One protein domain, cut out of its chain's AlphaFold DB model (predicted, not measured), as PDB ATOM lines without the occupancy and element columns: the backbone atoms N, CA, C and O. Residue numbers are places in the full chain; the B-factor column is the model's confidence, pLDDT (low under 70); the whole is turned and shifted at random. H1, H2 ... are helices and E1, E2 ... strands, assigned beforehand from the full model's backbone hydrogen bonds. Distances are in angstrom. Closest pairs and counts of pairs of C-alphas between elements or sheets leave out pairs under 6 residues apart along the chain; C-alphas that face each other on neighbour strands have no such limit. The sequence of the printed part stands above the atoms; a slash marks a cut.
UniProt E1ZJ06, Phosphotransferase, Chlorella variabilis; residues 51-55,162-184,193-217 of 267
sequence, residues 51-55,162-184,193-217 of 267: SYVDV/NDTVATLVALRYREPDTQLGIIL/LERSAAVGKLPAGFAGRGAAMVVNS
ATOM      1  N   SER A  51     -52.478  18.944  78.985       96.50
ATOM      2  CA  SER A  51     -53.019  17.693  78.438       96.50
ATOM      3  C   SER A  51     -51.958  16.636  78.127       96.50
ATOM      4  O   SER A  51     -52.310  15.497  77.837       96.50
ATOM      5  N   TYR A  52     -50.675  17.021  78.143       95.12
ATOM      6  CA  TYR A  52     -49.542  16.229  77.649       95.12
ATOM      7  C   TYR A  52     -49.580  15.923  76.143       95.12
ATOM      8  O   TYR A  52     -48.805  15.102  75.659       95.12
ATOM      9  N   VAL A  53     -50.425  16.631  75.386       94.81
ATOM     10  CA  VAL A  53     -50.347  16.704  73.925       94.81
ATOM     11  C   VAL A  53     -49.470  17.893  73.548       94.81
ATOM     12  O   VAL A  53     -49.915  19.042  73.550       94.81
ATOM     13  N   ASP A  54     -48.210  17.611  73.237       92.81
ATOM     14  CA  ASP A  54     -47.199  18.596  72.837       92.81
ATOM     15  C   ASP A  54     -46.781  18.483  71.361       92.81
ATOM     16  O   ASP A  54     -46.094  19.352  70.825       92.81
ATOM     17  N   VAL A  55     -47.244  17.436  70.678       91.50
ATOM     18  CA  VAL A  55     -47.150  17.267  69.229       91.50
ATOM     19  C   VAL A  55     -48.559  17.157  68.679       91.50
ATOM     20  O   VAL A  55     -49.287  16.207  68.962       91.50
ATOM     21  N   ASN A 162     -59.061  14.383  77.722       94.88
ATOM     22  CA  ASN A 162     -60.333  15.071  77.892       94.88
ATOM     23  C   ASN A 162     -60.994  15.277  76.508       94.88
ATOM     24  O   ASN A 162     -60.308  15.474  75.501       94.88
ATOM     25  N   ASP A 163     -62.322  15.242  76.462       93.81
ATOM     26  CA  ASP A 163     -63.136  15.377  75.247       93.81
ATOM     27  C   ASP A 163     -62.883  16.686  74.478       93.81
ATOM     28  O   ASP A 163     -62.831  16.706  73.246       93.81
ATOM     29  N   THR A 164     -62.645  17.781  75.193       96.81
ATOM     30  CA  THR A 164     -62.373  19.103  74.621       96.81
ATOM     31  C   THR A 164     -60.966  19.168  74.021       96.81
ATOM     32  O   THR A 164     -60.773  19.716  72.933       96.81
ATOM     33  N   VAL A 165     -59.984  18.528  74.665       97.75
ATOM     34  CA  VAL A 165     -58.637  18.323  74.098       97.75
ATOM     35  C   VAL A 165     -58.724  17.483  72.823       97.75
ATOM     36  O   VAL A 165     -58.153  17.859  71.799       97.75
ATOM     37  N   ALA A 166     -59.468  16.373  72.860       95.44
ATOM     38  CA  ALA A 166     -59.684  15.521  71.693       95.44
ATOM     39  C   ALA A 166     -60.379  16.282  70.553       95.44
ATOM     40  O   ALA A 166     -60.011  16.110  69.394       95.44
ATOM     41  N   THR A 167     -61.313  17.182  70.877       95.69
ATOM     42  CA  THR A 167     -61.968  18.065  69.904       95.69
ATOM     43  C   THR A 167     -60.959  18.957  69.186       95.69
ATOM     44  O   THR A 167     -60.944  18.986  67.956       95.69
ATOM     45  N   LEU A 168     -60.070  19.636  69.920       97.44
ATOM     46  CA  LEU A 168     -59.008  20.449  69.315       97.44
ATOM     47  C   LEU A 168     -58.091  19.607  68.417       97.44
ATOM     48  O   LEU A 168     -57.811  19.998  67.287       97.44
ATOM     49  N   VAL A 169     -57.638  18.448  68.896       95.56
ATOM     50  CA  VAL A 169     -56.734  17.564  68.143       95.56
ATOM     51  C   VAL A 169     -57.395  17.052  66.860       95.56
ATOM     52  O   VAL A 169     -56.790  17.120  65.790       95.56
ATOM     53  N   ALA A 170     -58.652  16.612  66.929       93.50
ATOM     54  CA  ALA A 170     -59.398  16.144  65.763       93.50
ATOM     55  C   ALA A 170     -59.651  17.262  64.739       93.50
ATOM     56  O   ALA A 170     -59.515  17.034  63.536       93.50
ATOM     57  N   LEU A 171     -59.979  18.479  65.194       94.38
ATOM     58  CA  LEU A 171     -60.106  19.644  64.313       94.38
ATOM     59  C   LEU A 171     -58.769  19.979  63.654       94.38
ATOM     60  O   LEU A 171     -58.720  20.170  62.445       94.38
ATOM     61  N   ARG A 172     -57.676  19.975  64.420       94.88
ATOM     62  CA  ARG A 172     -56.325  20.279  63.939       94.88
ATOM     63  C   ARG A 172     -55.829  19.309  62.867       94.88
ATOM     64  O   ARG A 172     -55.116  19.736  61.963       94.88
ATOM     65  N   TYR A 173     -56.217  18.035  62.955       93.88
ATOM     66  CA  TYR A 173     -55.905  17.031  61.934       93.88
ATOM     67  C   TYR A 173     -56.453  17.435  60.556       93.88
ATOM     68  O   TYR A 173     -55.779  17.245  59.547       93.88
ATOM     69  N   ARG A 174     -57.651  18.030  60.518       91.25
ATOM     70  CA  ARG A 174     -58.309  18.483  59.279       91.25
ATOM     71  C   ARG A 174     -57.908  19.903  58.893       91.25
ATOM     72  O   ARG A 174     -57.676  20.174  57.724       91.25
ATOM     73  N   GLU A 175     -57.812  20.780  59.887       94.12
ATOM     74  CA  GLU A 175     -57.609  22.220  59.752       94.12
ATOM     75  C   GLU A 175     -56.342  22.645  60.517       94.12
ATOM     76  O   GLU A 175     -56.404  22.961  61.717       94.12
ATOM     77  N   PRO A 176     -55.178  22.686  59.838       91.56
ATOM     78  CA  PRO A 176     -53.867  22.918  60.439       91.56
ATOM     79  C   PRO A 176     -53.626  24.326  60.974       91.56
ATOM     80  O   PRO A 176     -52.494  24.621  61.331       91.56
ATOM     81  N   ASP A 177     -54.630  25.196  61.033       93.81
ATOM     82  CA  ASP A 177     -54.542  26.504  61.691       93.81
ATOM     83  C   ASP A 177     -55.373  26.571  62.978       93.81
ATOM     84  O   ASP A 177     -55.215  27.506  63.760       93.81
ATOM     85  N   THR A 178     -56.152  25.527  63.291       96.31
ATOM     86  CA  THR A 178     -56.973  25.453  64.509       96.31
ATOM     87  C   THR A 178     -56.129  25.667  65.768       96.31
ATOM     88  O   THR A 178     -55.140  24.960  65.974       96.31
ATOM     89  N   GLN A 179     -56.527  26.630  66.606       95.94
ATOM     90  CA  GLN A 179     -55.866  26.967  67.880       95.94
ATOM     91  C   GLN A 179     -56.711  26.615  69.113       95.94
ATOM     92  O   GLN A 179     -56.189  26.589  70.226       95.94
ATOM     93  N   LEU A 180     -58.016  26.399  68.920       96.69
ATOM     94  CA  LEU A 180     -59.027  26.291  69.969       96.69
ATOM     95  C   LEU A 180     -60.000  25.155  69.644       96.69
ATOM     96  O   LEU A 180     -60.471  25.043  68.514       96.69
ATOM     97  N   GLY A 181     -60.314  24.342  70.644       97.31
ATOM     98  CA  GLY A 181     -61.444  23.422  70.652       97.31
ATOM     99  C   GLY A 181     -62.395  23.851  71.758       97.31
ATOM    100  O   GLY A 181     -61.972  24.011  72.899       97.31
ATOM    101  N   ILE A 182     -63.665  24.071  71.424       97.31
ATOM    102  CA  ILE A 182     -64.669  24.541  72.380       97.31
ATOM    103  C   ILE A 182     -65.855  23.586  72.344       97.31
ATOM    104  O   ILE A 182     -66.397  23.300  71.276       97.31
ATOM    105  N   ILE A 183     -66.276  23.134  73.520       96.19
ATOM    106  CA  ILE A 183     -67.541  22.434  73.708       96.19
ATOM    107  C   ILE A 183     -68.575  23.450  74.189       96.19
ATOM    108  O   ILE A 183     -68.387  24.086  75.222       96.19
ATOM    109  N   LEU A 184     -69.671  23.593  73.442       95.25
ATOM    110  CA  LEU A 184     -70.861  24.354  73.831       95.25
ATOM    111  C   LEU A 184     -72.077  23.436  73.694       95.25
ATOM    112  O   LEU A 184     -72.641  23.289  72.611       95.25
ATOM    113  N   LEU A 193     -54.037  25.948  72.407       97.00
ATOM    114  CA  LEU A 193     -52.583  25.858  72.319       97.00
ATOM    115  C   LEU A 193     -51.901  26.952  73.129       97.00
ATOM    116  O   LEU A 193     -52.064  28.137  72.850       97.00
ATOM    117  N   GLU A 194     -51.072  26.535  74.079       97.19
ATOM    118  CA  GLU A 194     -50.209  27.412  74.861       97.19
ATOM    119  C   GLU A 194     -48.737  27.107  74.573       97.19
ATOM    120  O   GLU A 194     -48.377  25.989  74.207       97.19
ATOM    121  N   ARG A 195     -47.846  28.080  74.768       94.44
ATOM    122  CA  ARG A 195     -46.401  27.832  74.769       94.44
ATOM    123  C   ARG A 195     -46.049  26.952  75.962       94.44
ATOM    124  O   ARG A 195     -46.313  27.338  77.097       94.44
ATOM    125  N   SER A 196     -45.353  25.838  75.745       93.56
ATOM    126  CA  SER A 196     -44.969  24.911  76.824       93.56
ATOM    127  C   SER A 196     -44.227  25.623  77.964       93.56
ATOM    128  O   SER A 196     -44.470  25.347  79.132       93.56
ATOM    129  N   ALA A 197     -43.391  26.616  77.636       91.94
ATOM    130  CA  ALA A 197     -42.653  27.422  78.610       91.94
ATOM    131  C   ALA A 197     -43.531  28.327  79.501       91.94
ATOM    132  O   ALA A 197     -43.072  28.772  80.549       91.94
ATOM    133  N   ALA A 198     -44.769  28.627  79.095       94.00
ATOM    134  CA  ALA A 198     -45.723  29.404  79.887       94.00
ATOM    135  C   ALA A 198     -46.553  28.528  80.845       94.00
ATOM    136  O   ALA A 198     -47.193  29.051  81.757       94.00
ATOM    137  N   VAL A 199     -46.531  27.201  80.675       95.69
ATOM    138  CA  VAL A 199     -47.290  26.259  81.504       95.69
ATOM    139  C   VAL A 199     -46.487  25.901  82.756       95.69
ATOM    140  O   VAL A 199     -45.784  24.894  82.807       95.69
ATOM    141  N   GLY A 200     -46.636  26.703  83.812       93.88
ATOM    142  CA  GLY A 200     -45.955  26.513  85.104       93.88
ATOM    143  C   GLY A 200     -46.347  25.242  85.875       93.88
ATOM    144  O   GLY A 200     -45.802  24.983  86.944       93.88
ATOM    145  N   LYS A 201     -47.282  24.450  85.336       93.25
ATOM    146  CA  LYS A 201     -47.758  23.168  85.883       93.25
ATOM    147  C   LYS A 201     -46.982  21.952  85.399       93.25
ATOM    148  O   LYS A 201     -47.187  20.862  85.927       93.25
ATOM    149  N   LEU A 202     -46.146  22.107  84.375       93.06
ATOM    150  CA  LEU A 202     -45.367  20.987  83.865       93.06
ATOM    151  C   LEU A 202     -44.317  20.550  84.900       93.06
ATOM    152  O   LEU A 202     -43.727  21.404  85.566       93.06
ATOM    153  N   PRO A 203     -44.062  19.236  85.044       90.75
ATOM    154  CA  PRO A 203     -43.020  18.742  85.934       90.75
ATOM    155  C   PRO A 203     -41.649  19.351  85.618       90.75
ATOM    156  O   PRO A 203     -41.311  19.604  84.458       90.75
ATOM    157  N   ALA A 204     -40.822  19.536  86.649       86.81
ATOM    158  CA  ALA A 204     -39.446  19.980  86.462       86.81
ATOM    159  C   ALA A 204     -38.692  19.009  85.537       86.81
ATOM    160  O   ALA A 204     -38.719  17.796  85.743       86.81
ATOM    161  N   GLY A 205     -38.024  19.545  84.512       82.19
ATOM    162  CA  GLY A 205     -37.309  18.733  83.526       82.19
ATOM    163  C   GLY A 205     -38.206  18.016  82.513       82.19
ATOM    164  O   GLY A 205     -37.718  17.119  81.829       82.19
ATOM    165  N   PHE A 206     -39.488  18.390  82.390       86.62
ATOM    166  CA  PHE A 206     -40.357  17.882  81.330       86.62
ATOM    167  C   PHE A 206     -39.739  18.152  79.947       86.62
ATOM    168  O   PHE A 206     -39.711  19.285  79.464       86.62
ATOM    169  N   ALA A 207     -39.233  17.092  79.316       81.88
ATOM    170  CA  ALA A 207     -38.647  17.119  77.982       81.88
ATOM    171  C   ALA A 207     -39.742  16.883  76.935       81.88
ATOM    172  O   ALA A 207     -39.842  15.804  76.348       81.88
ATOM    173  N   GLY A 208     -40.594  17.892  76.751       79.94
ATOM    174  CA  GLY A 208     -41.584  17.882  75.682       79.94
ATOM    175  C   GLY A 208     -40.923  17.809  74.302       79.94
ATOM    176  O   GLY A 208     -39.798  18.270  74.102       79.94
ATOM    177  N   ARG A 209     -41.628  17.228  73.336       84.69
ATOM    178  CA  ARG A 209     -41.208  17.134  71.933       84.69
ATOM    179  C   ARG A 209     -41.514  18.409  71.148       84.69
ATOM    180  O   ARG A 209     -40.874  18.655  70.128       84.69
ATOM    181  N   GLY A 210     -42.480  19.203  71.610       83.94
ATOM    182  CA  GLY A 210     -42.907  20.441  70.965       83.94
ATOM    183  C   GLY A 210     -42.790  21.678  71.854       83.94
ATOM    184  O   GLY A 210     -42.780  21.614  73.083       83.94
ATOM    185  N   ALA A 211     -42.727  22.842  71.201       89.56
ATOM    186  CA  ALA A 211     -42.699  24.147  71.866       89.56
ATOM    187  C   ALA A 211     -44.078  24.601  72.386       89.56
ATOM    188  O   ALA A 211     -44.165  25.605  73.099       89.56
ATOM    189  N   ALA A 212     -45.141  23.879  72.023       93.31
ATOM    190  CA  ALA A 212     -46.510  24.137  72.438       93.31
ATOM    191  C   ALA A 212     -47.086  22.945  73.214       93.31
ATOM    192  O   ALA A 212     -46.665  21.808  73.025       93.31
ATOM    193  N   MET A 213     -48.065  23.229  74.064       96.12
ATOM    194  CA  MET A 213     -48.806  22.280  74.880       96.12
ATOM    195  C   MET A 213     -50.289  22.588  74.719       96.12
ATOM    196  O   MET A 213     -50.706  23.734  74.903       96.12
ATOM    197  N   VAL A 214     -51.103  21.579  74.410       97.75
ATOM    198  CA  VAL A 214     -52.553  21.743  74.522       97.75
ATOM    199  C   VAL A 214     -52.920  21.827  76.003       97.75
ATOM    200  O   VAL A 214     -52.581  20.941  76.794       97.75
ATOM    201  N   VAL A 215     -53.636  22.880  76.375       98.19
ATOM    202  CA  VAL A 215     -54.117  23.123  77.734       98.19
ATOM    203  C   VAL A 215     -55.634  23.010  77.754       98.19
ATOM    204  O   VAL A 215     -56.317  23.667  76.972       98.19
ATOM    205  N   ASN A 216     -56.157  22.189  78.662       98.38
ATOM    206  CA  ASN A 216     -57.574  22.126  78.996       98.38
ATOM    207  C   ASN A 216     -57.880  23.179  80.070       98.38
ATOM    208  O   ASN A 216     -57.364  23.097  81.184       98.38
ATOM    209  N   SER A 217     -58.691  24.181  79.746       97.81
ATOM    210  CA  SER A 217     -58.949  25.300  80.655       97.81
ATOM    211  C   SER A 217     -59.818  24.928  81.860       97.81
ATOM    212  O   SER A 217     -59.606  25.501  82.931       97.81
TER     213      SER A 217
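Overview. This is residues 51 to 55, 162 to 184 and 193 to 217 of the 267 residues of the protein "Phosphotransferase" of Chlorella variabilis (UniProt E1ZJ06). An elongated model in two parts side by side: helix H1 with strand E1 folded back across one of its sides, and a small two-stranded hairpin, E2 and E3, whose long link loops out to the far end of the longest axis. The separate piece 51 to 55 runs alongside E3, on the side away from E2, and E3 reaches towards the first turns of H1. The printed part has 53 residues, with one named helix and three named strands in the order H1, E1, E2, E3; the sheet is E2 - E3, antiparallel, and E1 pairs with no named strand. The class is mixed, helices and strands, with under half of the residues, 25 of 53, in named elements. The whole is compact, with a radius of gyration of the C-alphas of 11.3 A, and spans 33 by 21 by 14 A.

Arrangement. Residues 51 to 55 hold no named element. H1, residues 163 to 174, and E1, residues 180 to 184, have 11 pairs of C-alphas within 8 A; the closest are those of Leu 168 and Gly 181, 4.1 A apart. In H1, 7 of 8 O i to N i+4 pairs are within hydrogen-bond range. The closest C-alphas of E1 and E2, residues 193 to 195, are those of Leu 180 and Leu 193, 6.9 A apart. E2 and E3, residues 212 to 216, form an antiparallel hairpin, with 128 degrees between their directions. N 194 and O 213, 2.9 A, and N 213 and O 194, 2.8 A, are within hydrogen-bond range. The closest C-alphas of H1 and E3 are those of Val 165 and Asn 216, 6.3 A apart. E1 and E3 are near each other, with 5 pairs of C-alphas within 10 A, while H1 and E2 are apart.

Along the chain. H1 begins at Asp 163, C-alpha (-63.136, 15.377, 75.247), and measures 17.0 A to Arg 174. E1 runs 12.6 A from Leu 180 to Leu 184, and E2 6.9 A from Leu 193 to Arg 195. E3 runs 13.0 A from Ala 212, C-alpha (-46.510, 24.137, 72.438), to Asn 216, C-alpha (-57.574, 22.126, 78.996).

Size, cuts and confidence. The C-alphas of Leu 184 and Gly 205 are the two farthest apart, 35.4 A. Residues 56 to 161 are not printed, and C-alphas 55 and 162 are 15.9 A apart across that cut. Residues 185 to 192, the link from E1 to E2 across the cut, are not printed either; C-alphas 184 and 193 are 18.4 A apart. The link from H1 to E1 is tight, and that from E2 to E3, residues 196 to 211, is long. The mean pLDDT of the printed part is 93.4, and no printed residue is under 70.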